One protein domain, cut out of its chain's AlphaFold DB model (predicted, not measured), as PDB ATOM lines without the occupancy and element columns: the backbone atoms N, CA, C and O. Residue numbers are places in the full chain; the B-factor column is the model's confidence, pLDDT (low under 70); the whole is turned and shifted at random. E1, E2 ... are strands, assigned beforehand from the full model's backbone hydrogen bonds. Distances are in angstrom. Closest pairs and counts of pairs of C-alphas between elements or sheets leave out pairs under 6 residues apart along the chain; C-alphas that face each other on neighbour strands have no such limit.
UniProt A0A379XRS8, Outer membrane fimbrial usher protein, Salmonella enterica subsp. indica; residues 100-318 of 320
ATOM      1  N   PHE A 100      41.343  -8.966  14.755       97.44
ATOM      2  CA  PHE A 100      41.451  -7.689  15.442       97.44
ATOM      3  C   PHE A 100      40.057  -7.143  15.760       97.44
ATOM      4  O   PHE A 100      39.128  -7.293  14.971       97.44
ATOM      5  N   ILE A 101      39.920  -6.524  16.928       95.62
ATOM      6  CA  ILE A 101      38.693  -5.892  17.404       95.62
ATOM      7  C   ILE A 101      39.016  -4.436  17.720       95.62
ATOM      8  O   ILE A 101      40.007  -4.147  18.393       95.62
ATOM      9  N   PHE A 102      38.150  -3.536  17.275       96.50
ATOM     10  CA  PHE A 102      38.211  -2.123  17.607       96.50
ATOM     11  C   PHE A 102      36.801  -1.613  17.874       96.50
ATOM     12  O   PHE A 102      35.974  -1.549  16.969       96.50
ATOM     13  N   ASP A 103      36.538  -1.294  19.134       95.75
ATOM     14  CA  ASP A 103      35.326  -0.631  19.595       95.75
ATOM     15  C   ASP A 103      35.641   0.835  19.887       95.75
ATOM     16  O   ASP A 103      36.717   1.130  20.419       95.75
ATOM     17  N   TYR A 104      34.725   1.740  19.543       94.12
ATOM     18  CA  TYR A 104      34.851   3.169  19.815       94.12
ATOM     19  C   TYR A 104      33.496   3.778  20.185       94.12
ATOM     20  O   TYR A 104      32.479   3.528  19.543       94.12
ATOM     21  N   ASN A 105      33.505   4.641  21.192       93.25
ATOM     22  CA  ASN A 105      32.381   5.458  21.611       93.25
ATOM     23  C   ASN A 105      32.826   6.915  21.642       93.25
ATOM     24  O   ASN A 105      33.749   7.279  22.374       93.25
ATOM     25  N   LEU A 106      32.171   7.747  20.835       94.12
ATOM     26  CA  LEU A 106      32.420   9.181  20.761       94.12
ATOM     27  C   LEU A 106      31.219   9.926  21.339       94.12
ATOM     28  O   LEU A 106      30.116   9.837  20.807       94.12
ATOM     29  N   LEU A 107      31.454  10.700  22.393       91.56
ATOM     30  CA  LEU A 107      30.456  11.564  23.000       91.56
ATOM     31  C   LEU A 107      30.914  13.019  22.921       91.56
ATOM     32  O   LEU A 107      31.998  13.379  23.386       91.56
ATOM     33  N   THR A 108      30.063  13.867  22.353       91.88
ATOM     34  CA  THR A 108      30.262  15.314  22.336       91.88
ATOM     35  C   THR A 108      29.122  15.981  23.083       91.88
ATOM     36  O   THR A 108      27.956  15.662  22.865       91.88
ATOM     37  N   SER A 109      29.451  16.889  23.993       86.81
ATOM     38  CA  SER A 109      28.462  17.700  24.693       86.81
ATOM     39  C   SER A 109      28.910  19.152  24.725       86.81
ATOM     40  O   SER A 109      30.103  19.465  24.771       86.81
ATOM     41  N   ARG A 110      27.944  20.064  24.655       88.38
ATOM     42  CA  ARG A 110      28.185  21.503  24.706       88.38
ATOM     43  C   ARG A 110      27.228  22.117  25.710       88.38
ATOM     44  O   ARG A 110      26.021  22.014  25.557       88.38
ATOM     45  N   TYR A 111      27.792  22.742  26.728       84.88
ATOM     46  CA  TYR A 111      27.073  23.411  27.797       84.88
ATOM     47  C   TYR A 111      27.052  24.917  27.525       84.88
ATOM     48  O   TYR A 111      28.113  25.537  27.402       84.88
ATOM     49  N   MET A 112      25.850  25.481  27.403       86.19
ATOM     50  CA  MET A 112      25.594  26.900  27.133       86.19
ATOM     51  C   MET A 112      24.628  27.468  28.183       86.19
ATOM     52  O   MET A 112      23.419  27.477  27.954       86.19
ATOM     53  N   PRO A 113      25.120  27.911  29.347       82.81
ATOM     54  CA  PRO A 113      24.254  28.491  30.365       82.81
ATOM     55  C   PRO A 113      23.787  29.904  29.977       82.81
ATOM     56  O   PRO A 113      24.484  30.623  29.265       82.81
ATOM     57  N   ASN A 114      22.638  30.336  30.514       81.12
ATOM     58  CA  ASN A 114      22.128  31.708  30.336       81.12
ATOM     59  C   ASN A 114      23.074  32.780  30.920       81.12
ATOM     60  O   ASN A 114      23.059  33.926  30.478       81.12
ATOM     61  N   GLN A 115      23.889  32.413  31.916       76.00
ATOM     62  CA  GLN A 115      24.970  33.222  32.486       76.00
ATOM     63  C   GLN A 115      26.184  32.321  32.765       76.00
ATOM     64  O   GLN A 115      26.024  31.231  33.312       76.00
ATOM     65  N   GLY A 116      27.392  32.775  32.421       78.44
ATOM     66  CA  GLY A 116      28.644  32.027  32.602       78.44
ATOM     67  C   GLY A 116      29.316  31.634  31.285       78.44
ATOM     68  O   GLY A 116      28.897  32.052  30.206       78.44
ATOM     69  N   ASP A 117      30.386  30.845  31.377       82.12
ATOM     70  CA  ASP A 117      31.185  30.463  30.213       82.12
ATOM     71  C   ASP A 117      30.646  29.209  29.516       82.12
ATOM     72  O   ASP A 117      30.262  28.217  30.140       82.12
ATOM     73  N   VAL A 118      30.676  29.243  28.183       85.75
ATOM     74  CA  VAL A 118      30.377  28.083  27.340       85.75
ATOM     75  C   VAL A 118      31.502  27.067  27.485       85.75
ATOM     76  O   VAL A 118      32.680  27.414  27.368       85.75
ATOM     77  N   SER A 119      31.139  25.798  27.669       86.12
ATOM     78  CA  SER A 119      32.102  24.697  27.656       86.12
ATOM     79  C   SER A 119      31.686  23.616  26.668       86.12
ATOM     80  O   SER A 119      30.502  23.340  26.493       86.12
ATOM     81  N   SER A 120      32.657  23.006  26.003       89.81
ATOM     82  CA  SER A 120      32.466  21.843  25.141       89.81
ATOM     83  C   SER A 120      33.320  20.697  25.649       89.81
ATOM     84  O   SER A 120      34.507  20.890  25.920       89.81
ATOM     85  N   ASN A 121      32.737  19.512  25.735       88.94
ATOM     86  CA  ASN A 121      33.423  18.298  26.118       88.94
ATOM     87  C   ASN A 121      33.400  17.296  24.964       88.94
ATOM     88  O   ASN A 121      32.349  17.030  24.381       88.94
ATOM     89  N   TYR A 122      34.558  16.722  24.663       93.44
ATOM     90  CA  TYR A 122      34.727  15.649  23.694       93.44
ATOM     91  C   TYR A 122      35.354  14.463  24.412       93.44
ATOM     92  O   TYR A 122      36.515  14.525  24.806       93.44
ATOM     93  N   SER A 123      34.594  13.387  24.578       93.19
ATOM     94  CA  SER A 123      35.099  12.141  25.139       93.19
ATOM     95  C   SER A 123      35.079  11.060  24.072       93.19
ATOM     96  O   SER A 123      34.060  10.831  23.429       93.19
ATOM     97  N   LEU A 124      36.219  10.413  23.877       94.62
ATOM     98  CA  LEU A 124      36.371   9.234  23.044       94.62
ATOM     99  C   LEU A 124      36.913   8.123  23.934       94.62
ATOM    100  O   LEU A 124      37.988   8.267  24.507       94.62
ATOM    101  N   TYR A 125      36.205   7.015  24.045       94.50
ATOM    102  CA  TYR A 125      36.706   5.845  24.752       94.50
ATOM    103  C   TYR A 125      36.317   4.582  24.003       94.50
ATOM    104  O   TYR A 125      35.378   4.580  23.214       94.50
ATOM    105  N   GLY A 126      37.044   3.504  24.235       94.31
ATOM    106  CA  GLY A 126      36.746   2.233  23.601       94.31
ATOM    107  C   GLY A 126      37.759   1.172  23.972       94.31
ATOM    108  O   GLY A 126      38.665   1.396  24.781       94.31
ATOM    109  N   THR A 127      37.607   0.013  23.346       95.50
ATOM    110  CA  THR A 127      38.483  -1.132  23.570       95.50
ATOM    111  C   THR A 127      39.046  -1.609  22.242       95.50
ATOM    112  O   THR A 127      38.319  -1.912  21.299       95.50
ATOM    113  N   SER A 128      40.366  -1.729  22.183       97.06
ATOM    114  CA  SER A 128      41.058  -2.434  21.108       97.06
ATOM    115  C   SER A 128      41.444  -3.837  21.570       97.06
ATOM    116  O   SER A 128      41.646  -4.089  22.762       97.06
ATOM    117  N   GLY A 129      41.539  -4.790  20.647       97.00
ATOM    118  CA  GLY A 129      41.893  -6.151  21.008       97.00
ATOM    119  C   GLY A 129      42.398  -7.008  19.866       97.00
ATOM    120  O   GLY A 129      42.071  -6.796  18.705       97.00
ATOM    121  N   LEU A 130      43.172  -8.025  20.229       97.75
ATOM    122  CA  LEU A 130      43.633  -9.076  19.332       97.75
ATOM    123  C   LEU A 130      43.215 -10.431  19.898       97.75
ATOM    124  O   LEU A 130      43.344 -10.679  21.102       97.75
ATOM    125  N   ASN A 131      42.708 -11.301  19.033       97.69
ATOM    126  CA  ASN A 131      42.413 -12.694  19.337       97.69
ATOM    127  C   ASN A 131      43.382 -13.572  18.549       97.69
ATOM    128  O   ASN A 131      43.477 -13.429  17.330       97.69
ATOM    129  N   LEU A 132      44.086 -14.461  19.247       96.44
ATOM    130  CA  LEU A 132      44.972 -15.462  18.659       96.44
ATOM    131  C   LEU A 132      44.753 -16.797  19.383       96.44
ATOM    132  O   LEU A 132      45.239 -17.009  20.497       96.44
ATOM    133  N   GLY A 133      43.969 -17.684  18.772       94.88
ATOM    134  CA  GLY A 133      43.478 -18.902  19.409       94.88
ATOM    135  C   GLY A 133      42.781 -18.598  20.741       94.88
ATOM    136  O   GLY A 133      41.895 -17.752  20.825       94.88
ATOM    137  N   ALA A 134      43.204 -19.263  21.818       94.19
ATOM    138  CA  ALA A 134      42.633 -19.056  23.152       94.19
ATOM    139  C   ALA A 134      43.047 -17.725  23.819       94.19
ATOM    140  O   ALA A 134      42.455 -17.334  24.834       94.19
ATOM    141  N   TRP A 135      44.066 -17.041  23.288       96.94
ATOM    142  CA  TRP A 135      44.616 -15.816  23.861       96.94
ATOM    143  C   TRP A 135      43.872 -14.583  23.370       96.94
ATOM    144  O   TRP A 135      43.623 -14.407  22.176       96.94
ATOM    145  N   ARG A 136      43.529 -13.708  24.312       97.25
ATOM    146  CA  ARG A 136      42.776 -12.482  24.053       97.25
ATOM    147  C   ARG A 136      43.511 -11.311  24.689       97.25
ATOM    148  O   ARG A 136      43.545 -11.190  25.911       97.25
ATOM    149  N   LEU A 137      44.113 -10.467  23.858       97.69
ATOM    150  CA  LEU A 137      44.699  -9.195  24.272       97.69
ATOM    151  C   LEU A 137      43.621  -8.117  24.201       97.69
ATOM    152  O   LEU A 137      42.905  -8.035  23.200       97.69
ATOM    153  N   ARG A 138      43.488  -7.305  25.245       96.81
ATOM    154  CA  ARG A 138      42.570  -6.166  25.302       96.81
ATOM    155  C   ARG A 138      43.294  -4.947  25.855       96.81
ATOM    156  O   ARG A 138      44.039  -5.052  26.828       96.81
ATOM    157  N   SER A 139      43.067  -3.807  25.218       96.62
ATOM    158  CA  SER A 139      43.579  -2.514  25.648       96.62
ATOM    159  C   SER A 139      42.465  -1.481  25.580       96.62
ATOM    160  O   SER A 139      41.940  -1.198  24.499       96.62
ATOM    161  N   ASP A 140      42.101  -0.944  26.739       94.50
ATOM    162  CA  ASP A 140      41.132   0.139  26.826       94.50
ATOM    163  C   ASP A 140      41.838   1.468  26.661       94.50
ATOM    164  O   ASP A 140      42.872   1.710  27.290       94.50
ATOM    165  N   TYR A 141      41.246   2.338  25.856       94.38
ATOM    166  CA  TYR A 141      41.737   3.680  25.620       94.38
ATOM    167  C   TYR A 141      40.662   4.698  25.976       94.38
ATOM    168  O   TYR A 141      39.469   4.479  25.767       94.38
ATOM    169  N   GLN A 142      41.097   5.822  26.535       94.94
ATOM    170  CA  GLN A 142      40.221   6.922  26.896       94.94
ATOM    171  C   GLN A 142      40.918   8.244  26.593       94.94
ATOM    172  O   GLN A 142      41.992   8.541  27.118       94.94
ATOM    173  N   TYR A 143      40.269   9.046  25.764       94.81
ATOM    174  CA  TYR A 143      40.609  10.412  25.429       94.81
ATOM    175  C   TYR A 143      39.490  11.335  25.914       94.81
ATOM    176  O   TYR A 143      38.310  11.094  25.655       94.81
ATOM    177  N   ASN A 144      39.845  12.399  26.622       92.44
ATOM    178  CA  ASN A 144      38.903  13.441  27.002       92.44
ATOM    179  C   ASN A 144      39.495  14.809  26.674       92.44
ATOM    180  O   ASN A 144      40.679  15.043  26.904       92.44
ATOM    181  N   ASN A 145      38.682  15.704  26.127       93.81
ATOM    182  CA  ASN A 145      39.048  17.074  25.813       93.81
ATOM    183  C   ASN A 145      37.925  18.009  26.262       93.81
ATOM    184  O   ASN A 145      36.848  18.034  25.663       93.81
ATOM    185  N   THR A 146      38.191  18.784  27.308       89.25
ATOM    186  CA  THR A 146      37.274  19.798  27.819       89.25
ATOM    187  C   THR A 146      37.809  21.178  27.451       89.25
ATOM    188  O   THR A 146      38.909  21.561  27.851       89.25
ATOM    189  N   ARG A 147      37.013  21.941  26.697       90.62
ATOM    190  CA  ARG A 147      37.319  23.320  26.290       90.62
ATOM    191  C   ARG A 147      36.313  24.278  26.901       90.62
ATOM    192  O   ARG A 147      35.118  24.006  26.882       90.62
ATOM    193  N   GLY A 148      36.788  25.411  27.390       85.94
ATOM    194  CA  GLY A 148      35.989  26.534  27.867       85.94
ATOM    195  C   GLY A 148      36.677  27.855  27.538       85.94
ATOM    196  O   GLY A 148      37.689  27.887  26.832       85.94
ATOM    197  N   ARG A 149      36.148  28.968  28.046       82.12
ATOM    198  CA  ARG A 149      36.764  30.282  27.837       82.12
ATOM    199  C   ARG A 149      38.121  30.349  28.551       82.12
ATOM    200  O   ARG A 149      38.186  30.372  29.770       82.12
ATOM    201  N   GLY A 150      39.212  30.345  27.782       79.69
ATOM    202  CA  GLY A 150      40.581  30.406  28.317       79.69
ATOM    203  C   GLY A 150      41.116  29.097  28.916       79.69
ATOM    204  O   GLY A 150      42.218  29.095  29.454       79.69
ATOM    205  N   TYR A 151      40.382  27.986  28.799       81.12
ATOM    206  CA  TYR A 151      40.789  26.679  29.319       81.12
ATOM    207  C   TYR A 151      40.643  25.587  28.256       81.12
ATOM    208  O   TYR A 151      39.598  25.463  27.620       81.12
ATOM    209  N   ASN A 152      41.686  24.781  28.069       88.38
ATOM    210  CA  ASN A 152      41.682  23.607  27.200       88.38
ATOM    211  C   ASN A 152      42.496  22.510  27.883       88.38
ATOM    212  O   ASN A 152      43.721  22.615  27.961       88.38
ATOM    213  N   GLN A 153      41.826  21.475  28.382       87.88
ATOM    214  CA  GLN A 153      42.487  20.316  28.967       87.88
ATOM    215  C   GLN A 153      42.181  19.089  28.126       87.88
ATOM    216  O   GLN A 153      41.023  18.717  27.946       87.88
ATOM    217  N   SER A 154      43.238  18.445  27.640       92.06
ATOM    218  CA  SER A 154      43.160  17.149  26.980       92.06
ATOM    219  C   SER A 154      43.916  16.101  27.779       92.06
ATOM    220  O   SER A 154      45.048  16.348  28.193       92.06
ATOM    221  N   SER A 155      43.333  14.922  27.937       91.88
ATOM    222  CA  SER A 155      43.991  13.761  28.523       91.88
ATOM    223  C   SER A 155      43.792  12.545  27.630       91.88
ATOM    224  O   SER A 155      42.706  12.311  27.104       91.88
ATOM    225  N   PHE A 156      44.862  11.776  27.445       93.62
ATOM    226  CA  PHE A 156      44.825  10.454  26.835       93.62
ATOM    227  C   PHE A 156      45.383   9.459  27.840       93.62
ATOM    228  O   PHE A 156      46.458   9.671  28.398       93.62
ATOM    229  N   THR A 157      44.650   8.382  28.083       91.50
ATOM    230  CA  THR A 157      45.055   7.336  29.015       91.50
ATOM    231  C   THR A 157      44.735   5.967  28.439       91.50
ATOM    232  O   THR A 157      43.809   5.810  27.641       91.50
ATOM    233  N   LEU A 158      45.502   4.972  28.883       91.62
ATOM    234  CA  LEU A 158      45.220   3.557  28.666       91.62
ATOM    235  C   LEU A 158      44.889   2.929  30.027       91.62
ATOM    236  O   LEU A 158      45.800   2.498  30.746       91.62
ATOM    237  N   PRO A 159      43.614   2.942  30.460       88.31
ATOM    238  CA  PRO A 159      43.258   2.487  31.798       88.31
ATOM    239  C   PRO A 159      43.560   1.010  32.037       88.31
ATOM    240  O   PRO A 159      43.816   0.634  33.176       88.31
ATOM    241  N   GLN A 160      43.520   0.160  31.004       90.31
ATOM    242  CA  GLN A 160      43.792  -1.268  31.155       90.31
ATOM    243  C   GLN A 160      44.529  -1.852  29.954       90.31
ATOM    244  O   GLN A 160      44.069  -1.793  28.821       90.31
ATOM    245  N   THR A 161      45.704  -2.393  30.245       95.56
ATOM    246  CA  THR A 161      46.636  -3.215  29.458       95.56
ATOM    247  C   THR A 161      46.643  -4.723  29.726       95.56
ATOM    248  O   THR A 161      47.521  -5.096  30.499       95.56
ATOM    249  N   TYR A 162      45.766  -5.598  29.212       96.19
ATOM    250  CA  TYR A 162      45.787  -7.004  29.676       96.19
ATOM    251  C   TYR A 162      45.611  -8.085  28.609       96.19
ATOM    252  O   TYR A 162      44.861  -7.967  27.643       96.19
ATOM    253  N   LEU A 163      46.298  -9.198  28.848       97.56
ATOM    254  CA  LEU A 163      46.206 -10.449  28.115       97.56
ATOM    255  C   LEU A 163      45.481 -11.469  28.992       97.56
ATOM    256  O   LEU A 163      45.838 -11.647  30.154       97.56
ATOM    257  N   PHE A 164      44.482 -12.163  28.457       96.31
ATOM    258  CA  PHE A 164      43.809 -13.225  29.198       96.31
ATOM    259  C   PHE A 164      43.592 -14.491  28.379       96.31
ATOM    260  O   PHE A 164      43.475 -14.461  27.151       96.31
ATOM    261  N   ARG A 165      43.507 -15.613  29.097       95.44
ATOM    262  CA  ARG A 165      43.207 -16.937  28.557       95.44
ATOM    263  C   ARG A 165      42.269 -17.701  29.502       95.44
ATOM    264  O   ARG A 165      42.609 -17.893  30.671       95.44
ATOM    265  N   PRO A 166      41.102 -18.150  29.017       94.19
ATOM    266  CA  PRO A 166      40.286 -19.150  29.702       94.19
ATOM    267  C   PRO A 166      41.022 -20.494  29.833       94.19
ATOM    268  O   PRO A 166      41.665 -20.944  28.885       94.19
ATOM    269  N   ILE A 167      40.901 -21.149  30.986       93.69
ATOM    270  CA  ILE A 167      41.422 -22.487  31.289       93.69
ATOM    271  C   ILE A 167      40.234 -23.352  31.738       93.69
ATOM    272  O   ILE A 167      39.936 -23.418  32.935       93.69
ATOM    273  N   PRO A 168      39.521 -24.000  30.796       89.38
ATOM    274  CA  PRO A 168      38.288 -24.717  31.115       89.38
ATOM    275  C   PRO A 168      38.488 -25.912  32.054       89.38
ATOM    276  O   PRO A 168      37.612 -26.189  32.868       89.38
ATOM    277  N   SER A 169      39.652 -26.571  32.010       86.75
ATOM    278  CA  SER A 169      39.993 -27.689  32.906       86.75
ATOM    279  C   SER A 169      40.017 -27.301  34.386       86.75
ATOM    280  O   SER A 169      39.744 -28.135  35.240       86.75
ATOM    281  N   LEU A 170      40.315 -26.034  34.684       88.31
ATOM    282  CA  LEU A 170      40.294 -25.470  36.033       88.31
ATOM    283  C   LEU A 170      39.059 -24.592  36.271       88.31
ATOM    284  O   LEU A 170      38.988 -23.932  37.303       88.31
ATOM    285  N   GLN A 171      38.136 -24.494  35.304       88.31
ATOM    286  CA  GLN A 171      37.018 -23.538  35.320       88.31
ATOM    287  C   GLN A 171      37.470 -22.105  35.664       88.31
ATOM    288  O   GLN A 171      36.830 -21.381  36.427       88.31
ATOM    289  N   SER A 172      38.633 -21.715  35.142       91.81
ATOM    290  CA  SER A 172      39.370 -20.530  35.582       91.81
ATOM    291  C   SER A 172      39.772 -19.641  34.421       91.81
ATOM    292  O   SER A 172      39.853 -20.073  33.274       91.81
ATOM    293  N   ARG A 173      40.091 -18.384  34.715       94.25
ATOM    294  CA  ARG A 173      40.646 -17.428  33.761       94.25
ATOM    295  C   ARG A 173      41.976 -16.894  34.272       94.25
ATOM    296  O   ARG A 173      42.039 -16.301  35.346       94.25
ATOM    297  N   LEU A 174      43.017 -17.077  33.465       96.06
ATOM    298  CA  LEU A 174      44.324 -16.464  33.669       96.06
ATOM    299  C   LEU A 174      44.327 -15.073  33.031       96.06
ATOM    300  O   LEU A 174      43.958 -14.933  31.864       96.06
ATOM    301  N   VAL A 175      44.757 -14.060  33.775       96.81
ATOM    302  CA  VAL A 175      44.906 -12.675  33.309       96.81
ATOM    303  C   VAL A 175      46.306 -12.191  33.661       96.81
ATOM    304  O   VAL A 175      46.781 -12.420  34.769       96.81
ATOM    305  N   MET A 176      46.962 -11.529  32.716       97.12
ATOM    306  CA  MET A 176      48.298 -10.959  32.855       97.12
ATOM    307  C   MET A 176      48.299  -9.517  32.343       97.12
ATOM    308  O   MET A 176      47.694  -9.227  31.313       97.12
ATOM    309  N   GLY A 177      48.994  -8.624  33.040       95.00
ATOM    310  CA  GLY A 177      49.075  -7.202  32.712       95.00
ATOM    311  C   GLY A 177      48.334  -6.328  33.721       95.00
ATOM    312  O   GLY A 177      48.276  -6.646  34.907       95.00
ATOM    313  N   GLN A 178      47.808  -5.196  33.261       93.44
ATOM    314  CA  GLN A 178      47.139  -4.201  34.094       93.44
ATOM    315  C   GLN A 178      45.640  -4.491  34.194       93.44
ATOM    316  O   GLN A 178      44.908  -4.367  33.211       93.44
ATOM    317  N   THR A 179      45.179  -4.846  35.390       91.25
ATOM    318  CA  THR A 179      43.783  -5.194  35.673       91.25
ATOM    319  C   THR A 179      43.375  -4.717  37.073       91.25
ATOM    320  O   THR A 179      44.129  -4.013  37.742       91.25
ATOM    321  N   TYR A 180      42.163  -5.053  37.505       88.25
ATOM    322  CA  TYR A 180      41.674  -4.818  38.862       88.25
ATOM    323  C   TYR A 180      41.700  -6.100  39.680       88.25
ATOM    324  O   TYR A 180      41.421  -7.183  39.152       88.25
ATOM    325  N   LEU A 181      41.999  -5.976  40.973       88.56
ATOM    326  CA  LEU A 181      41.819  -7.063  41.921       88.56
ATOM    327  C   LEU A 181      40.319  -7.329  42.054       88.56
ATOM    328  O   LEU A 181      39.560  -6.462  42.479       88.56
ATOM    329  N   ASN A 182      39.887  -8.520  41.655       80.69
ATOM    330  CA  ASN A 182      38.497  -8.947  41.764       80.69
ATOM    331  C   ASN A 182      38.349  -9.871  42.975       80.69
ATOM    332  O   ASN A 182      38.358 -11.091  42.819       80.69
ATOM    333  N   SER A 183      38.248  -9.293  44.167       80.62
ATOM    334  CA  SER A 183      38.102 -10.019  45.430       80.62
ATOM    335  C   SER A 183      36.642 -10.034  45.889       80.62
ATOM    336  O   SER A 183      35.894  -9.109  45.581       80.62
ATOM    337  N   ASP A 184      36.225 -11.104  46.575       76.00
ATOM    338  CA  ASP A 184      34.921 -11.117  47.266       76.00
ATOM    339  C   ASP A 184      35.032 -10.611  48.723       76.00
ATOM    340  O   ASP A 184      34.005 -10.372  49.355       76.00
ATOM    341  N   ILE A 185      36.257 -10.455  49.252       78.94
ATOM    342  CA  ILE A 185      36.555 -10.135  50.664       78.94
ATOM    343  C   ILE A 185      37.243  -8.767  50.814       78.94
ATOM    344  O   ILE A 185      36.981  -8.041  51.769       78.94
ATOM    345  N   PHE A 186      38.129  -8.419  49.882       82.50
ATOM    346  CA  PHE A 186      38.933  -7.200  49.884       82.50
ATOM    347  C   PHE A 186      38.428  -6.189  48.855       82.50
ATOM    348  O   PHE A 186      37.821  -6.545  47.842       82.50
ATOM    349  N   ASP A 187      38.752  -4.917  49.076       79.62
ATOM    350  CA  ASP A 187      38.423  -3.860  48.126       79.62
ATOM    351  C   ASP A 187      39.173  -4.024  46.796       79.62
ATOM    352  O   ASP A 187      40.333  -4.443  46.729       79.62
ATOM    353  N   SER A 188      38.494  -3.657  45.708       83.50
ATOM    354  CA  SER A 188      39.070  -3.703  44.368       83.50
ATOM    355  C   SER A 188      40.004  -2.518  44.129       83.50
ATOM    356  O   SER A 188      39.587  -1.361  44.177       83.50
ATOM    357  N   PHE A 189      41.257  -2.803  43.778       86.06
ATOM    358  CA  PHE A 189      42.232  -1.802  43.348       86.06
ATOM    359  C   PHE A 189      42.914  -2.216  42.042       86.06
ATOM    360  O   PHE A 189      42.936  -3.392  41.668       86.06
ATOM    361  N   ARG A 190      43.462  -1.238  41.318       88.12
ATOM    362  CA  ARG A 190      44.174  -1.482  40.061       88.12
ATOM    363  C   ARG A 190      45.578  -1.999  40.349       88.12
ATOM    364  O   ARG A 190      46.274  -1.463  41.204       88.12
ATOM    365  N   PHE A 191      46.021  -2.997  39.599       91.56
ATOM    366  CA  PHE A 191      47.370  -3.530  39.704       91.56
ATOM    367  C   PHE A 191      47.913  -4.005  38.355       91.56
ATOM    368  O   PHE A 191      47.155  -4.292  37.429       91.56
ATOM    369  N   ALA A 192      49.235  -4.094  38.250       93.75
ATOM    370  CA  ALA A 192      49.944  -4.751  37.161       93.75
ATOM    371  C   ALA A 192      50.541  -6.065  37.665       93.75
ATOM    372  O   ALA A 192      51.339  -6.065  38.604       93.75
ATOM    373  N   GLY A 193      50.174  -7.184  37.051       94.81
ATOM    374  CA  GLY A 193      50.678  -8.484  37.472       94.81
ATOM    375  C   GLY A 193      49.966  -9.653  36.814       94.81
ATOM    376  O   GLY A 193      49.589  -9.586  35.646       94.81
ATOM    377  N   VAL A 194      49.807 -10.732  37.572       96.62
ATOM    378  CA  VAL A 194      49.166 -11.972  37.136       96.62
ATOM    379  C   VAL A 194      48.051 -12.322  38.111       96.62
ATOM    380  O   VAL A 194      48.228 -12.232  39.323       96.62
ATOM    381  N   SER A 195      46.906 -12.753  37.590       95.50
ATOM    382  CA  SER A 195      45.828 -13.320  38.395       95.50
ATOM    383  C   SER A 195      45.252 -14.568  37.755       95.50
ATOM    384  O   SER A 195      45.029 -14.597  36.543       95.50
ATOM    385  N   LEU A 196      44.944 -15.558  38.582       95.06
ATOM    386  CA  LEU A 196      44.211 -16.753  38.201       95.06
ATOM    387  C   LEU A 196      42.979 -16.853  39.097       95.06
ATOM    388  O   LEU A 196      43.092 -16.957  40.314       95.06
ATOM    389  N   ALA A 197      41.795 -16.804  38.499       92.12
ATOM    390  CA  ALA A 197      40.548 -16.848  39.251       92.12
ATOM    391  C   ALA A 197      39.535 -17.773  38.586       92.12
ATOM    392  O   ALA A 197      39.428 -17.780  37.357       92.12
ATOM    393  N   SER A 198      38.769 -18.508  39.392       89.56
ATOM    394  CA  SER A 198      37.597 -19.248  38.928       89.56
ATOM    395  C   SER A 198      36.596 -18.288  38.275       89.56
ATOM    396  O   SER A 198      36.320 -17.211  38.810       89.56
ATOM    397  N   ASP A 199      36.052 -18.655  37.115       85.69
ATOM    398  CA  ASP A 199      35.119 -17.820  36.352       85.69
ATOM    399  C   ASP A 199      33.710 -18.419  36.410       85.69
ATOM    400  O   ASP A 199      33.439 -19.454  35.809       85.69
ATOM    401  N   GLU A 200      32.786 -17.758  37.112       77.38
ATOM    402  CA  GLU A 200      31.404 -18.239  37.274       77.38
ATOM    403  C   GLU A 200      30.662 -18.373  35.940       77.38
ATOM    404  O   GLU A 200      29.723 -19.154  35.834       77.38
ATOM    405  N   ARG A 201      31.088 -17.664  34.890       77.94
ATOM    406  CA  ARG A 201      30.460 -17.767  33.563       77.94
ATOM    407  C   ARG A 201      30.722 -19.113  32.893       77.94
ATOM    408  O   ARG A 201      30.016 -19.454  31.950       77.94
ATOM    409  N   MET A 202      31.727 -19.852  33.369       83.50
ATOM    410  CA  MET A 202      32.007 -21.232  32.966       83.50
ATOM    411  C   MET A 202      31.053 -22.236  33.617       83.50
ATOM    412  O   MET A 202      30.966 -23.379  33.167       83.50
ATOM    413  N   LEU A 203      30.345 -21.819  34.669       77.31
ATOM    414  CA  LEU A 203      29.351 -22.644  35.327       77.31
ATOM    415  C   LEU A 203      28.018 -22.595  34.562       77.31
ATOM    416  O   LEU A 203      27.688 -21.582  33.936       77.31
ATOM    417  N   PRO A 204      27.228 -23.679  34.630       73.06
ATOM    418  CA  PRO A 204      25.854 -23.690  34.163       73.06
ATOM    419  C   PRO A 204      25.033 -22.488  34.647       73.06
ATOM    420  O   PRO A 204      25.246 -22.027  35.770       73.06
ATOM    421  N   PRO A 205      24.063 -21.999  33.852       67.75
ATOM    422  CA  PRO A 205      23.277 -20.808  34.173       67.75
ATOM    423  C   PRO A 205      22.630 -20.818  35.549       67.75
ATOM    424  O   PRO A 205      22.707 -19.830  36.274       67.75
ATOM    425  N   SER A 206      22.083 -21.967  35.934       62.97
ATOM    426  CA  SER A 206      21.478 -22.213  37.241       62.97
ATOM    427  C   SER A 206      22.459 -22.089  38.417       62.97
ATOM    428  O   SER A 206      22.009 -22.003  39.556       62.97
ATOM    429  N   LEU A 207      23.774 -22.057  38.167       62.53
ATOM    430  CA  LEU A 207      24.859 -21.878  39.142       62.53
ATOM    431  C   LEU A 207      25.494 -20.472  39.115       62.53
ATOM    432  O   LEU A 207      26.425 -20.230  39.884       62.53
ATOM    433  N   ARG A 208      25.040 -19.559  38.239       67.25
ATOM    434  CA  ARG A 208      25.596 -18.197  38.095       67.25
ATOM    435  C   ARG A 208      24.955 -17.205  39.081       67.25
ATOM    436  O   ARG A 208      23.798 -17.360  39.458       67.25
ATOM    437  N   GLY A 209      25.725 -16.193  39.500       58.91
ATOM    438  CA  GLY A 209      25.303 -15.142  40.437       58.91
ATOM    439  C   GLY A 209      24.530 -13.966  39.811       58.91
ATOM    440  O   GLY A 209      24.298 -13.913  38.605       58.91
ATOM    441  N   TYR A 210      24.139 -13.016  40.668       53.50
ATOM    442  CA  TYR A 210      23.352 -11.810  40.364       53.50
ATOM    443  C   TYR A 210      24.142 -10.754  39.568       53.50
ATOM    444  O   TYR A 210      25.329 -10.542  39.821       53.50
ATOM    445  N   ALA A 211      23.473 -10.049  38.648       55.75
ATOM    446  CA  ALA A 211      24.012  -8.877  37.955       55.75
ATOM    447  C   ALA A 211      23.330  -7.600  38.488       55.75
ATOM    448  O   ALA A 211      22.101  -7.524  38.459       55.75
ATOM    449  N   PRO A 212      24.084  -6.597  38.974       57.81
ATOM    450  CA  PRO A 212      23.502  -5.374  39.511       57.81
ATOM    451  C   PRO A 212      22.942  -4.488  38.393       57.81
ATOM    452  O   PRO A 212      23.589  -4.270  37.369       57.81
ATOM    453  N   GLN A 213      21.752  -3.935  38.619       66.12
ATOM    454  CA  GLN A 213      21.124  -2.958  37.735       66.12
ATOM    455  C   GLN A 213      21.208  -1.571  38.377       66.12
ATOM    456  O   GLN A 213      20.704  -1.361  39.480       66.12
ATOM    457  N   ILE A 214      21.855  -0.621  37.698       76.81
ATOM    458  CA  ILE A 214      21.924   0.772  38.156       76.81
ATOM    459  C   ILE A 214      20.703   1.503  37.604       76.81
ATOM    460  O   ILE A 214      20.479   1.530  36.392       76.81
ATOM    461  N   THR A 215      19.929   2.105  38.500       83.62
ATOM    462  CA  THR A 215      18.769   2.930  38.157       83.62
ATOM    463  C   THR A 215      18.934   4.327  38.742       83.62
ATOM    464  O   THR A 215      19.645   4.520  39.731       83.62
ATOM    465  N   GLY A 216      18.319   5.314  38.102       84.69
ATOM    466  CA  GLY A 216      18.353   6.704  38.538       84.69
ATOM    467  C   GLY A 216      17.260   7.521  37.863       84.69
ATOM    468  O   GLY A 216      16.535   7.018  37.007       84.69
ATOM    469  N   ILE A 217      17.132   8.783  38.261       87.00
ATOM    470  CA  ILE A 217      16.197   9.736  37.653       87.00
ATOM    471  C   ILE A 217      16.996  10.962  37.224       87.00
ATOM    472  O   ILE A 217      17.666  11.577  38.055       87.00
ATOM    473  N   ALA A 218      16.905  11.308  35.943       86.94
ATOM    474  CA  ALA A 218      17.406  12.562  35.397       86.94
ATOM    475  C   ALA A 218      16.277  13.600  35.394       86.94
ATOM    476  O   ALA A 218      15.152  13.302  34.989       86.94
ATOM    477  N   GLN A 219      16.544  14.809  35.884       85.75
ATOM    478  CA  GLN A 219      15.555  15.895  35.906       85.75
ATOM    479  C   GLN A 219      15.457  16.620  34.564       85.75
ATOM    480  O   GLN A 219      14.401  17.151  34.223       85.75
ATOM    481  N   THR A 220      16.548  16.642  33.806       86.94
ATOM    482  CA  THR A 220      16.657  17.232  32.472       86.94
ATOM    483  C   THR A 220      17.314  16.232  31.520       86.94
ATOM    484  O   THR A 220      17.476  15.060  31.868       86.94
ATOM    485  N   HIS A 221      17.660  16.650  30.299       86.56
ATOM    486  CA  HIS A 221      18.584  15.840  29.515       86.56
ATOM    487  C   HIS A 221      19.917  15.837  30.260       86.56
ATOM    488  O   HIS A 221      20.415  16.884  30.674       86.56
ATOM    489  N   ALA A 222      20.445  14.645  30.503       86.25
ATOM    490  CA  ALA A 222      21.601  14.488  31.365       86.25
ATOM    491  C   ALA A 222      22.628  13.554  30.741       86.25
ATOM    492  O   ALA A 222      22.304  12.561  30.090       86.25
ATOM    493  N   GLN A 223      23.895  13.864  30.980       88.88
ATOM    494  CA  GLN A 223      25.005  12.972  30.698       88.88
ATOM    495  C   GLN A 223      25.247  12.104  31.932       88.88
ATOM    496  O   GLN A 223      25.665  12.603  32.979       88.88
ATOM    497  N   VAL A 224      24.988  10.805  31.808       88.56
ATOM    498  CA  VAL A 224      25.246   9.823  32.862       88.56
ATOM    499  C   VAL A 224      26.593   9.172  32.594       88.56
ATOM    500  O   VAL A 224      26.816   8.616  31.520       88.56
ATOM    501  N   THR A 225      27.480   9.219  33.581       90.69
ATOM    502  CA  THR A 225      28.776   8.544  33.581       90.69
ATOM    503  C   THR A 225      28.822   7.572  34.749       90.69
ATOM    504  O   THR A 225      28.670   7.975  35.899       90.69
ATOM    505  N   VAL A 226      29.078   6.301  34.466       88.62
ATOM    506  CA  VAL A 226      29.403   5.292  35.474       88.62
ATOM    507  C   VAL A 226      30.891   5.011  35.388       88.62
ATOM    508  O   VAL A 226      31.403   4.631  34.332       88.62
ATOM    509  N   SER A 227      31.589   5.189  36.501       88.69
ATOM    510  CA  SER A 227      33.023   4.947  36.608       88.69
ATOM    511  C   SER A 227      33.368   4.090  37.816       88.69
ATOM    512  O   SER A 227      32.622   4.028  38.784       88.69
ATOM    513  N   GLN A 228      34.517   3.431  37.756       84.19
ATOM    514  CA  GLN A 228      35.086   2.701  38.878       84.19
ATOM    515  C   GLN A 228      36.551   3.072  39.007       84.19
ATOM    516  O   GLN A 228      37.300   2.942  38.034       84.19
ATOM    517  N   ASN A 229      36.955   3.523  40.197       81.12
ATOM    518  CA  ASN A 229      38.328   3.936  40.467       81.12
ATOM    519  C   ASN A 229      38.858   4.921  39.392       81.12
ATOM    520  O   ASN A 229      39.979   4.806  38.915       81.12
ATOM    521  N   GLY A 230      38.024   5.857  38.924       80.38
ATOM    522  CA  GLY A 230      38.397   6.847  37.900       80.38
ATOM    523  C   GLY A 230      38.387   6.370  36.437       80.38
ATOM    524  O   GLY A 230      38.569   7.192  35.540       80.38
ATOM    525  N   ARG A 231      38.129   5.085  36.148       83.31
ATOM    526  CA  ARG A 231      37.904   4.581  34.779       83.31
ATOM    527  C   ARG A 231      36.422   4.633  34.423       83.31
ATOM    528  O   ARG A 231      35.607   4.076  35.152       83.31
ATOM    529  N   ILE A 232      36.079   5.212  33.272       86.44
ATOM    530  CA  ILE A 232      34.704   5.186  32.749       86.44
ATOM    531  C   ILE A 232      34.367   3.764  32.282       86.44
ATOM    532  O   ILE A 232      35.073   3.194  31.454       86.44
ATOM    533  N   LEU A 233      33.298   3.192  32.834       83.56
ATOM    534  CA  LEU A 233      32.754   1.888  32.443       83.56
ATOM    535  C   LEU A 233      31.616   2.033  31.435       83.56
ATOM    536  O   LEU A 233      31.451   1.192  30.557       83.56
ATOM    537  N   TRP A 234      30.819   3.088  31.584       86.00
ATOM    538  CA  TRP A 234      29.711   3.397  30.697       86.00
ATOM    539  C   TRP A 234      29.412   4.890  30.746       86.00
ATOM    540  O   TRP A 234      29.448   5.498  31.816       86.00
ATOM    541  N   GLN A 235      29.109   5.482  29.597       88.25
ATOM    542  CA  GLN A 235      28.711   6.875  29.519       88.25
ATOM    543  C   GLN A 235      27.704   7.077  28.391       88.25
ATOM    544  O   GLN A 235      27.933   6.641  27.265       88.25
ATOM    545  N   SER A 236      26.585   7.738  28.677       86.06
ATOM    546  CA  SER A 236      25.564   8.020  27.668       86.06
ATOM    547  C   SER A 236      24.727   9.245  28.029       86.06
ATOM    548  O   SER A 236      24.695   9.668  29.186       86.06
ATOM    549  N   GLN A 237      24.054   9.822  27.031       85.81
ATOM    550  CA  GLN A 237      23.035  10.846  27.249       85.81
ATOM    551  C   GLN A 237      21.674  10.182  27.434       85.81
ATOM    552  O   GLN A 237      21.285   9.322  26.644       85.81
ATOM    553  N   VAL A 238      20.951  10.594  28.472       84.75
ATOM    554  CA  VAL A 238      19.611  10.094  28.785       84.75
ATOM    555  C   VAL A 238      18.592  11.236  28.723       84.75
ATOM    556  O   VAL A 238      18.930  12.374  29.064       84.75
ATOM    557  N   PRO A 239      17.353  10.962  28.277       84.44
ATOM    558  CA  PRO A 239      16.274  11.940  28.332       84.44
ATOM    559  C   PRO A 239      15.820  12.197  29.783       84.44
ATOM    560  O   PRO A 239      16.120  11.391  30.671       84.44
ATOM    561  N   PRO A 240      15.059  13.280  30.030       86.81
ATOM    562  CA  PRO A 240      14.452  13.535  31.331       86.81
ATOM    563  C   PRO A 240      13.542  12.377  31.751       86.81
ATOM    564  O   PRO A 240      12.699  11.926  30.971       86.81
ATOM    565  N   GLY A 241      13.681  11.927  32.995       85.81
ATOM    566  CA  GLY A 241      12.905  10.830  33.563       85.81
ATOM    567  C   GLY A 241      13.760   9.709  34.164       85.81
ATOM    568  O   GLY A 241      14.977   9.851  34.330       85.81
ATOM    569  N   PRO A 242      13.123   8.592  34.559       85.12
ATOM    570  CA  PRO A 242      13.832   7.428  35.064       85.12
ATOM    571  C   PRO A 242      14.673   6.794  33.953       85.12
ATOM    572  O   PRO A 242      14.198   6.584  32.838       85.12
ATOM    573  N   PHE A 243      15.910   6.442  34.279       83.75
ATOM    574  CA  PHE A 243      16.802   5.718  33.387       83.75
ATOM    575  C   PHE A 243      17.345   4.463  34.063       83.75
ATOM    576  O   PHE A 243      17.469   4.362  35.288       83.75
ATOM    577  N   VAL A 244      17.699   3.505  33.219       80.69
ATOM    578  CA  VAL A 244      18.337   2.253  33.600       80.69
ATOM    579  C   VAL A 244      19.626   2.146  32.807       80.69
ATOM    580  O   VAL A 244      19.607   2.227  31.579       80.69
ATOM    581  N   VAL A 245      20.741   1.942  33.501       73.75
ATOM    582  CA  VAL A 245      22.005   1.626  32.836       73.75
ATOM    583  C   VAL A 245      21.939   0.167  32.370       73.75
ATOM    584  O   VAL A 245      21.634  -0.706  33.191       73.75
ATOM    585  N   PRO A 246      22.194  -0.129  31.081       66.00
ATOM    586  CA  PRO A 246      22.215  -1.502  30.589       66.00
ATOM    587  C   PRO A 246      23.254  -2.330  31.354       66.00
ATOM    588  O   PRO A 246      24.259  -1.797  31.824       66.00
ATOM    589  N   GLY A 247      22.990  -3.633  31.491       63.41
ATOM    590  CA  GLY A 247      23.770  -4.533  32.340       63.41
ATOM    591  C   GLY A 247      25.276  -4.402  32.110       63.41
ATOM    592  O   GLY A 247      25.788  -4.764  31.051       63.41
ATOM    593  N   LEU A 248      25.984  -3.886  33.118       66.62
ATOM    594  CA  LEU A 248      27.441  -3.849  33.130       66.62
ATOM    595  C   LEU A 248      27.985  -5.283  33.170       66.62
ATOM    596  O   LEU A 248      27.315  -6.215  33.615       66.62
ATOM    597  N   SER A 249      29.222  -5.471  32.707       62.72
ATOM    598  CA  SER A 249      29.870  -6.786  32.734       62.72
ATOM    599  C   SER A 249      29.817  -7.404  34.137       62.72
ATOM    600  O   SER A 249      30.211  -6.762  35.106       62.72
ATOM    601  N   GLN A 250      29.444  -8.687  34.237       58.94
ATOM    602  CA  GLN A 250      29.412  -9.465  35.494       58.94
ATOM    603  C   GLN A 250      30.779  -9.558  36.210       58.94
ATOM    604  O   GLN A 250      30.884 -10.089  37.309       58.94
ATOM    605  N   THR A 251      31.856  -9.082  35.574       59.78
ATOM    606  CA  THR A 251      33.199  -8.999  36.170       59.78
ATOM    607  C   THR A 251      33.407  -7.721  36.994       59.78
ATOM    608  O   THR A 251      34.363  -7.649  37.759       59.78
ATOM    609  N   VAL A 252      32.554  -6.709  36.827       66.75
ATOM    610  CA  VAL A 252      32.649  -5.440  37.555       66.75
ATOM    611  C   VAL A 252      32.159  -5.668  38.987       66.75
ATOM    612  O   VAL A 252      30.990  -5.986  39.193       66.75
ATOM    613  N   ARG A 253      33.067  -5.540  39.963       72.38
ATOM    614  CA  ARG A 253      32.783  -5.691  41.400       72.38
ATOM    615  C   ARG A 253      33.339  -4.520  42.199       72.38
ATOM    616  O   ARG A 253      34.382  -3.988  41.830       72.38
ATOM    617  N   GLY A 254      32.690  -4.173  43.304       75.25
ATOM    618  CA  GLY A 254      33.086  -3.105  44.221       75.25
ATOM    619  C   GLY A 254      32.219  -1.855  44.081       75.25
ATOM    620  O   GLY A 254      31.076  -1.911  43.624       75.25
ATOM    621  N   ASN A 255      32.770  -0.712  44.482       83.06
ATOM    622  CA  ASN A 255      32.059   0.561  44.426       83.06
ATOM    623  C   ASN A 255      32.093   1.138  43.005       83.06
ATOM    624  O   ASN A 255      33.148   1.177  42.363       83.06
ATOM    625  N   LEU A 256      30.929   1.576  42.528       85.06
ATOM    626  CA  LEU A 256      30.747   2.287  41.269       85.06
ATOM    627  C   LEU A 256      30.332   3.720  41.559       85.06
ATOM    628  O   LEU A 256      29.322   3.955  42.221       85.06
ATOM    629  N   ASP A 257      31.089   4.665  41.024       90.25
ATOM    630  CA  ASP A 257      30.785   6.085  41.078       90.25
ATOM    631  C   ASP A 257      29.865   6.434  39.909       90.25
ATOM    632  O   ASP A 257      30.261   6.372  38.740       90.25
ATOM    633  N   VAL A 258      28.623   6.801  40.220       89.81
ATOM    634  CA  VAL A 258      27.649   7.279  39.240       89.81
ATOM    635  C   VAL A 258      27.622   8.796  39.304       89.81
ATOM    636  O   VAL A 258      27.352   9.379  40.350       89.81
ATOM    637  N   THR A 259      27.908   9.437  38.176       93.19
ATOM    638  CA  THR A 259      27.859  10.889  38.007       93.19
ATOM    639  C   THR A 259      26.806  11.233  36.966       93.19
ATOM    640  O   THR A 259      26.909  10.810  35.817       93.19
ATOM    641  N   VAL A 260      25.807  12.020  37.348       91.31
ATOM    642  CA  VAL A 260      24.787  12.564  36.446       91.31
ATOM    643  C   VAL A 260      25.000  14.059  36.334       91.31
ATOM    644  O   VAL A 260      24.873  14.787  37.319       91.31
ATOM    645  N   ARG A 261      25.346  14.515  35.133       90.69
ATOM    646  CA  ARG A 261      25.486  15.931  34.810       90.69
ATOM    647  C   ARG A 261      24.270  16.380  34.014       90.69
ATOM    648  O   ARG A 261      24.112  15.987  32.863       90.69
ATOM    649  N   GLU A 262      23.441  17.187  34.653       90.31
ATOM    650  CA  GLU A 262      22.223  17.769  34.092       90.31
ATOM    651  C   GLU A 262      22.560  18.951  33.166       90.31
ATOM    652  O   GLU A 262      23.594  19.615  33.321       90.31
ATOM    653  N   ASP A 263      21.660  19.264  32.236       84.31
ATOM    654  CA  ASP A 263      21.812  20.378  31.292       84.31
ATOM    655  C   ASP A 263      21.863  21.751  31.971       84.31
ATOM    656  O   ASP A 263      22.429  22.696  31.426       84.31
ATOM    657  N   ASN A 264      21.310  21.873  33.180       78.38
ATOM    658  CA  ASN A 264      21.396  23.086  33.998       78.38
ATOM    659  C   ASN A 264      22.752  23.237  34.724       78.38
ATOM    660  O   ASN A 264      22.921  24.156  35.525       78.38
ATOM    661  N   GLY A 265      23.699  22.325  34.480       77.25
ATOM    662  CA  GLY A 265      25.029  22.320  35.082       77.25
ATOM    663  C   GLY A 265      25.097  21.679  36.469       77.25
ATOM    664  O   GLY A 265      26.201  21.522  36.992       77.25
ATOM    665  N   GLN A 266      23.968  21.270  37.063       86.50
ATOM    666  CA  GLN A 266      23.990  20.507  38.310       86.50
ATOM    667  C   GLN A 266      24.633  19.141  38.076       86.50
ATOM    668  O   GLN A 266      24.282  18.409  37.150       86.50
ATOM    669  N   VAL A 267      25.567  18.786  38.954       89.88
ATOM    670  CA  VAL A 267      26.203  17.471  38.967       89.88
ATOM    671  C   VAL A 267      25.752  16.743  40.220       89.88
ATOM    672  O   VAL A 267      25.915  17.244  41.330       89.88
ATOM    673  N   ARG A 268      25.181  15.556  40.038       90.94
ATOM    674  CA  ARG A 268      24.826  14.643  41.123       90.94
ATOM    675  C   ARG A 268      25.756  13.454  41.081       90.94
ATOM    676  O   ARG A 268      25.922  12.843  40.030       90.94
ATOM    677  N   THR A 269      26.333  13.122  42.223       91.69
ATOM    678  CA  THR A 269      27.189  11.953  42.375       91.69
ATOM    679  C   THR A 269      26.667  11.079  43.495       91.69
ATOM    680  O   THR A 269      26.267  11.566  44.552       91.69
ATOM    681  N   TRP A 270      26.653   9.776  43.262       91.25
ATOM    682  CA  TRP A 270      26.398   8.791  44.302       91.25
ATOM    683  C   TRP A 270      27.161   7.509  43.998       91.25
ATOM    684  O   TRP A 270      27.548   7.250  42.858       91.25
ATOM    685  N   GLN A 271      27.370   6.706  45.035       86.81
ATOM    686  CA  GLN A 271      28.036   5.418  44.912       86.81
ATOM    687  C   GLN A 271      27.020   4.287  44.953       86.81
ATOM    688  O   GLN A 271      26.153   4.237  45.824       86.81
ATOM    689  N   VAL A 272      27.144   3.364  44.003       81.44
ATOM    690  CA  VAL A 272      26.422   2.094  43.999       81.44
ATOM    691  C   VAL A 272      27.432   1.000  44.295       81.44
ATOM    692  O   VAL A 272      28.360   0.779  43.519       81.44
ATOM    693  N   ASN A 273      27.261   0.308  45.417       74.00
ATOM    694  CA  ASN A 273      28.044  -0.886  45.696       74.00
ATOM    695  C   ASN A 273      27.412  -2.061  44.947       74.00
ATOM    696  O   ASN A 273      26.237  -2.383  45.149       74.00
ATOM    697  N   THR A 274      28.177  -2.702  44.066       67.12
ATOM    698  CA  THR A 274      27.760  -3.978  43.493       67.12
ATOM    699  C   THR A 274      27.894  -5.038  44.586       67.12
ATOM    700  O   THR A 274      28.947  -5.664  44.720       67.12
ATOM    701  N   ALA A 275      26.849  -5.215  45.397       55.34
ATOM    702  CA  ALA A 275      26.837  -6.239  46.433       55.34
ATOM    703  C   ALA A 275      27.204  -7.596  45.812       55.34
ATOM    704  O   ALA A 275      26.554  -8.059  44.866       55.34
ATOM    705  N   SER A 276      28.276  -8.215  46.306       54.91
ATOM    706  CA  SER A 276      28.596  -9.594  45.967       54.91
ATOM    707  C   SER A 276      27.518 -10.484  46.585       54.91
ATOM    708  O   SER A 276      27.154 -10.338  47.752       54.91
ATOM    709  N   VAL A 277      26.966 -11.408  45.794       56.97
ATOM    710  CA  VAL A 277      26.207 -12.526  46.370       56.97
ATOM    711  C   VAL A 277      27.147 -13.218  47.365       56.97
ATOM    712  O   VAL A 277      28.321 -13.397  47.018       56.97
ATOM    713  N   PRO A 278      26.688 -13.558  48.585       52.72
ATOM    714  CA  PRO A 278      27.553 -14.091  49.625       52.72
ATOM    715  C   PRO A 278      28.398 -15.254  49.112       52.72
ATOM    716  O   PRO A 278      27.937 -16.062  48.305       52.72
ATOM    717  N   PHE A 279      29.637 -15.282  49.604       58.06
ATOM    718  CA  PHE A 279      30.742 -16.209  49.356       58.06
ATOM    719  C   PHE A 279      30.351 -17.680  49.593       58.06
ATOM    720  O   PHE A 279      30.805 -18.335  50.526       58.06
ATOM    721  N   LEU A 280      29.453 -18.204  48.764       61.38
ATOM    722  CA  LEU A 280      28.911 -19.548  48.854       61.38
ATOM    723  C   LEU A 280      29.253 -20.281  47.563       61.38
ATOM    724  O   LEU A 280      28.851 -19.897  46.462       61.38
ATOM    725  N   ALA A 281      30.022 -21.352  47.701       63.62
ATOM    726  CA  ALA A 281      30.165 -22.338  46.650       63.62
ATOM    727  C   ALA A 281      29.088 -23.411  46.846       63.62
ATOM    728  O   ALA A 281      28.785 -23.803  47.974       63.62
ATOM    729  N   ARG A 282      28.496 -23.892  45.748       64.88
ATOM    730  CA  ARG A 282      27.620 -25.067  45.820       64.88
ATOM    731  C   ARG A 282      28.416 -26.283  46.285       64.88
ATOM    732  O   ARG A 282      29.629 -26.346  46.094       64.88
ATOM    733  N   LYS A 283      27.712 -27.255  46.862       65.88
ATOM    734  CA  LYS A 283      28.267 -28.541  47.297       65.88
ATOM    735  C   LYS A 283      29.186 -29.134  46.224       65.88
ATOM    736  O   LYS A 283      28.772 -29.287  45.078       65.88
ATOM    737  N   GLY A 284      30.425 -29.446  46.606       69.00
ATOM    738  CA  GLY A 284      31.429 -30.040  45.716       69.00
ATOM    739  C   GLY A 284      32.188 -29.054  44.820       69.00
ATOM    740  O   GLY A 284      33.189 -29.446  44.227       69.00
ATOM    741  N   ASN A 285      31.790 -27.779  44.761       74.00
ATOM    742  CA  ASN A 285      32.520 -26.765  44.005       74.00
ATOM    743  C   ASN A 285      33.561 -26.075  44.895       74.00
ATOM    744  O   ASN A 285      33.278 -25.670  46.027       74.00
ATOM    745  N   VAL A 286      34.762 -25.900  44.345       83.12
ATOM    746  CA  VAL A 286      35.822 -25.072  44.924       83.12
ATOM    747  C   VAL A 286      35.975 -23.844  44.045       83.12
ATOM    748  O   VAL A 286      36.173 -23.952  42.837       83.12
ATOM    749  N   ARG A 287      35.872 -22.669  44.654       85.69
ATOM    750  CA  ARG A 287      36.171 -21.397  44.006       85.69
ATOM    751  C   ARG A 287      37.471 -20.884  44.573       85.69
ATOM    752  O   ARG A 287      37.669 -20.922  45.782       85.69
ATOM    753  N   PHE A 288      38.332 -20.373  43.713       89.69
ATOM    754  CA  PHE A 288      39.566 -19.757  44.153       89.69
ATOM    755  C   PHE A 288      39.871 -18.515  43.333       89.69
ATOM    756  O   PHE A 288      39.491 -18.399  42.165       89.69
ATOM    757  N   LYS A 289      40.569 -17.571  43.951       92.06
ATOM    758  CA  LYS A 289      41.092 -16.384  43.285       92.06
ATOM    759  C   LYS A 289      42.481 -16.119  43.817       92.06
ATOM    760  O   LYS A 289      42.673 -16.056  45.024       92.06
ATOM    761  N   THR A 290      43.447 -15.968  42.929       94.62
ATOM    762  CA  THR A 290      44.815 -15.616  43.291       94.62
ATOM    763  C   THR A 290      45.294 -14.468  42.421       94.62
ATOM    764  O   THR A 290      44.966 -14.379  41.234       94.62
ATOM    765  N   ALA A 291      46.057 -13.559  43.016       95.38
ATOM    766  CA  ALA A 291      46.651 -12.424  42.327       95.38
ATOM    767  C   ALA A 291      48.026 -12.115  42.913       95.38
ATOM    768  O   ALA A 291      48.238 -12.229  44.117       95.38
ATOM    769  N   ILE A 292      48.956 -11.710  42.058       95.69
ATOM    770  CA  ILE A 292      50.286 -11.251  42.444       95.69
ATOM    771  C   ILE A 292      50.702 -10.118  41.516       95.69
ATOM    772  O   ILE A 292      50.523 -10.208  40.299       95.69
ATOM    773  N   GLY A 293      51.251  -9.039  42.064       94.38
ATOM    774  CA  GLY A 293      51.667  -7.906  41.246       94.38
ATOM    775  C   GLY A 293      51.987  -6.661  42.047       94.38
ATOM    776  O   GLY A 293      52.249  -6.726  43.245       94.38
ATOM    777  N   LYS A 294      51.965  -5.519  41.367       92.38
ATOM    778  CA  LYS A 294      52.182  -4.202  41.965       92.38
ATOM    779  C   LYS A 294      50.932  -3.342  41.812       92.38
ATOM    780  O   LYS A 294      50.387  -3.301  40.705       92.38
ATOM    781  N   PRO A 295      50.458  -2.676  42.874       90.00
ATOM    782  CA  PRO A 295      49.340  -1.750  42.763       90.00
ATOM    783  C   PRO A 295      49.720  -0.589  41.835       90.00
ATOM    784  O   PRO A 295      50.860  -0.138  41.832       90.00
ATOM    785  N   LEU A 296      48.760  -0.124  41.038       85.19
ATOM    786  CA  LEU A 296      48.901   1.037  40.163       85.19
ATOM    787  C   LEU A 296      48.083   2.185  40.748       85.19
ATOM    788  O   LEU A 296      46.889   2.020  41.005       85.19
ATOM    789  N   THR A 297      48.694   3.354  40.917       72.62
ATOM    790  CA  THR A 297      48.006   4.564  41.382       72.62
ATOM    791  C   THR A 297      47.773   5.533  40.220       72.62
ATOM    792  O   THR A 297      48.546   5.601  39.267       72.62
ATOM    793  N   TRP A 298      46.666   6.282  40.268       58.12
ATOM    794  CA  TRP A 298      46.367   7.352  39.298       58.12
ATOM    795  C   TRP A 298      46.989   8.704  39.669       58.12
ATOM    796  O   TRP A 298      46.882   9.656  38.899       58.12
ATOM    797  N   ALA A 299      47.599   8.821  40.850       51.28
ATOM    798  CA  ALA A 299      48.058  10.095  41.380       51.28
ATOM    799  C   ALA A 299      49.487  10.401  40.914       51.28
ATOM    800  O   ALA A 299      50.444   9.750  41.318       51.28
ATOM    801  N   SER A 300      49.634  11.457  40.116       46.47
ATOM    802  CA  SER A 300      50.914  12.027  39.676       46.47
ATOM    803  C   SER A 300      51.698  12.742  40.787       46.47
ATOM    804  O   SER A 300      52.624  13.489  40.488       46.47
ATOM    805  N   ASN A 301      51.329  12.565  42.059       44.34
ATOM    806  CA  ASN A 301      51.985  13.197  43.196       44.34
ATOM    807  C   ASN A 301      52.047  12.257  44.402       44.34
ATOM    808  O   ASN A 301      51.042  11.683  44.820       44.34
ATOM    809  N   SER A 302      53.229  12.254  45.016       43.88
ATOM    810  CA  SER A 302      53.626  11.626  46.279       43.88
ATOM    811  C   SER A 302      54.117  10.177  46.205       43.88
ATOM    812  O   SER A 302      53.585   9.332  45.495       43.88
ATOM    813  N   HIS A 303      55.182   9.952  46.974       50.81
ATOM    814  CA  HIS A 303      55.976   8.748  47.205       50.81
ATOM    815  C   HIS A 303      55.156   7.508  47.592       50.81
ATOM    816  O   HIS A 303      55.282   6.982  48.698       50.81
ATOM    817  N   THR A 304      54.309   7.026  46.691       56.34
ATOM    818  CA  THR A 304      53.589   5.777  46.901       56.34
ATOM    819  C   THR A 304      54.534   4.641  46.562       56.34
ATOM    820  O   THR A 304      54.944   4.460  45.419       56.34
ATOM    821  N   VAL A 305      54.937   3.903  47.592       59.28
ATOM    822  CA  VAL A 305      55.631   2.632  47.414       59.28
ATOM    823  C   VAL A 305      54.698   1.742  46.591       59.28
ATOM    824  O   VAL A 305      53.513   1.641  46.904       59.28
ATOM    825  N   GLU A 306      55.220   1.118  45.539       71.25
ATOM    826  CA  GLU A 306      54.532   0.076  44.770       71.25
ATOM    827  C   GLU A 306      54.992  -1.299  45.291       71.25
ATOM    828  O   GLU A 306      55.789  -1.974  44.620       71.25
ATOM    829  N   PRO A 307      54.599  -1.716  46.515       83.44
ATOM    830  CA  PRO A 307      55.058  -2.983  47.047       83.44
ATOM    831  C   PRO A 307      54.512  -4.113  46.179       83.44
ATOM    832  O   PRO A 307      53.384  -4.066  45.681       83.44
ATOM    833  N   LEU A 308      55.322  -5.154  46.020       90.19
ATOM    834  CA  LEU A 308      54.813  -6.418  45.520       90.19
ATOM    835  C   LEU A 308      53.772  -6.930  46.525       90.19
ATOM    836  O   LEU A 308      54.085  -7.078  47.705       90.19
ATOM    837  N   PHE A 309      52.558  -7.205  46.062       92.81
ATOM    838  CA  PHE A 309      51.525  -7.857  46.859       92.81
ATOM    839  C   PHE A 309      51.199  -9.227  46.271       92.81
ATOM    840  O   PHE A 309      51.341  -9.459  45.066       92.81
ATOM    841  N   SER A 310      50.711 -10.118  47.126       93.94
ATOM    842  CA  SER A 310      50.049 -11.356  46.739       93.94
ATOM    843  C   SER A 310      48.740 -11.490  47.515       93.94
ATOM    844  O   SER A 310      48.637 -11.064  48.662       93.94
ATOM    845  N   SER A 311      47.719 -12.040  46.867       93.19
ATOM    846  CA  SER A 311      46.406 -12.300  47.452       93.19
ATOM    847  C   SER A 311      45.903 -13.668  47.003       93.19
ATOM    848  O   SER A 311      46.174 -14.102  45.879       93.19
ATOM    849  N   GLY A 312      45.188 -14.347  47.898       92.56
ATOM    850  CA  GLY A 312      44.620 -15.667  47.686       92.56
ATOM    851  C   GLY A 312      43.323 -15.829  48.473       92.56
ATOM    852  O   GLY A 312      43.290 -15.589  49.675       92.56
ATOM    853  N   GLU A 313      42.271 -16.262  47.794       90.31
ATOM    854  CA  GLU A 313      40.950 -16.531  48.356       90.31
ATOM    855  C   GLU A 313      40.495 -17.913  47.909       90.31
ATOM    856  O   GLU A 313      40.663 -18.271  46.741       90.31
ATOM    857  N   ILE A 314      39.902 -18.680  48.824       89.81
ATOM    858  CA  ILE A 314      39.337 -19.999  48.536       89.81
ATOM    859  C   ILE A 314      37.980 -20.117  49.227       89.81
ATOM    860  O   ILE A 314      37.867 -19.916  50.434       89.81
ATOM    861  N   THR A 315      36.957 -20.483  48.461       85.44
ATOM    862  CA  THR A 315      35.639 -20.892  48.953       85.44
ATOM    863  C   THR A 315      35.440 -22.363  48.638       85.44
ATOM    864  O   THR A 315      35.633 -22.788  47.498       85.44
ATOM    865  N   TRP A 316      34.969 -23.132  49.610       84.06
ATOM    866  CA  TRP A 316      34.584 -24.521  49.402       84.06
ATOM    867  C   TRP A 316      33.186 -24.765  49.967       84.06
ATOM    868  O   TRP A 316      32.899 -24.397  51.104       84.06
ATOM    869  N   GLY A 317      32.311 -25.356  49.152       74.56
ATOM    870  CA  GLY A 317      30.977 -25.769  49.574       74.56
ATOM    871  C   GLY A 317      31.054 -27.119  50.277       74.56
ATOM    872  O   GLY A 317      31.196 -28.147  49.605       74.56
ATOM    873  N   SER A 318      30.975 -27.110  51.610       71.56
ATOM    874  CA  SER A 318      31.015 -28.331  52.413       71.56
ATOM    875  C   SER A 318      29.801 -29.228  52.153       71.56
ATOM    876  O   SER A 318      28.748 -28.812  51.661       71.56
TER     877      SER A 318
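AT A GLANCE: This is residues 100 to 318 of the 320 residues of the protein "Outer membrane fimbrial usher protein" of Salmonella enterica subsp. indica (UniProt A0A379XRS8). What is the main shape? A long, twisted wall of strands, E1 to E7 with E14 and E15, stands partly face to face with a smaller sheet, E10 E9 E12 E13, whose strands cross those of the wall at 47 degrees. E8 and E11 make a two-stranded ribbon on the far side of the smaller sheet from the wall. What is it made of, and how large? The printed part has 219 residues, no named helix and fifteen named strands, E1 to E15 in chain order, with neighbours antiparallel: the class is all strand. It is compact, with a radius of gyration of the C-alphas of 19.7 A, and elongated, spanning 64 by 38 by 37 A.

HOW THE PARTS SIT: How does the branched sheet run? E1, residues 100 to 102, and E2, residues 105 to 111, lie on one side of E3, residues 119 to 132, with E4, residues 135 to 148, on the other side. E5, residues 151 to 167, E6, residues 172 to 180, and E7, residues 190 to 198, complete a meander from E2, each strand the antiparallel neighbour of the one before, its successive pairs hairpins. E7 neighbours E14, residues 286 to 295, which forms a hairpin with E15, residues 309 to 316. Which backbone atoms pair there? N 101 and O 129, N 107 and O 123, N 124 and O 143, N 138 and O 162, N 163 and O 176, N 175 and O 195, N 192 and O 294, and N 311 and O 291 are within hydrogen-bond range, each 2.8 A apart. What faces this sheet? E10, residues 231 to 238, E9, residues 222 to 228, E12, residues 254 to 262, and E13, residues 267 to 274, form the other sheet of a sandwich, two sheets face to face; N 226 and O 234, N 223 and O 261, and N 260 and O 268 are each 2.8 A apart. The closest C-alphas of E5 and E10 are those of Pro 159 and Arg 231, 6.5 A apart. E8, residues 215 to 218, pairs with E11, residues 241 to 244, with N 241 and O 218 2.8 A apart.

IN THESE COORDINATES: Where do the strands begin and end? E1 begins at C-alpha 100 (41.451, -7.689, 15.442), and E15 ends at C-alpha 316 (34.584, -24.521, 49.402). Which are long? E5 measures 49.2 A, E4 43.4 A and E3 43.1 A. Where do strands bend? E6 bends by 116 degrees at residue 177, E7 by 99 degrees at residue 193 and E14 by 52 degrees at residue 292.

THE WHOLE: How far does it reach? The two C-alphas farthest apart, those of Gln 115 and Ser 318, are 65.0 A apart, and the printed part has no cut. Which links are long, and where is confidence low? The links E7 to E8, E13 to E14 and E14 to E15 are long. The mean pLDDT of the printed part is 83.7, with residues 205 to 213, 246 to 252, 274 to 284 and 298 to 305 under 70.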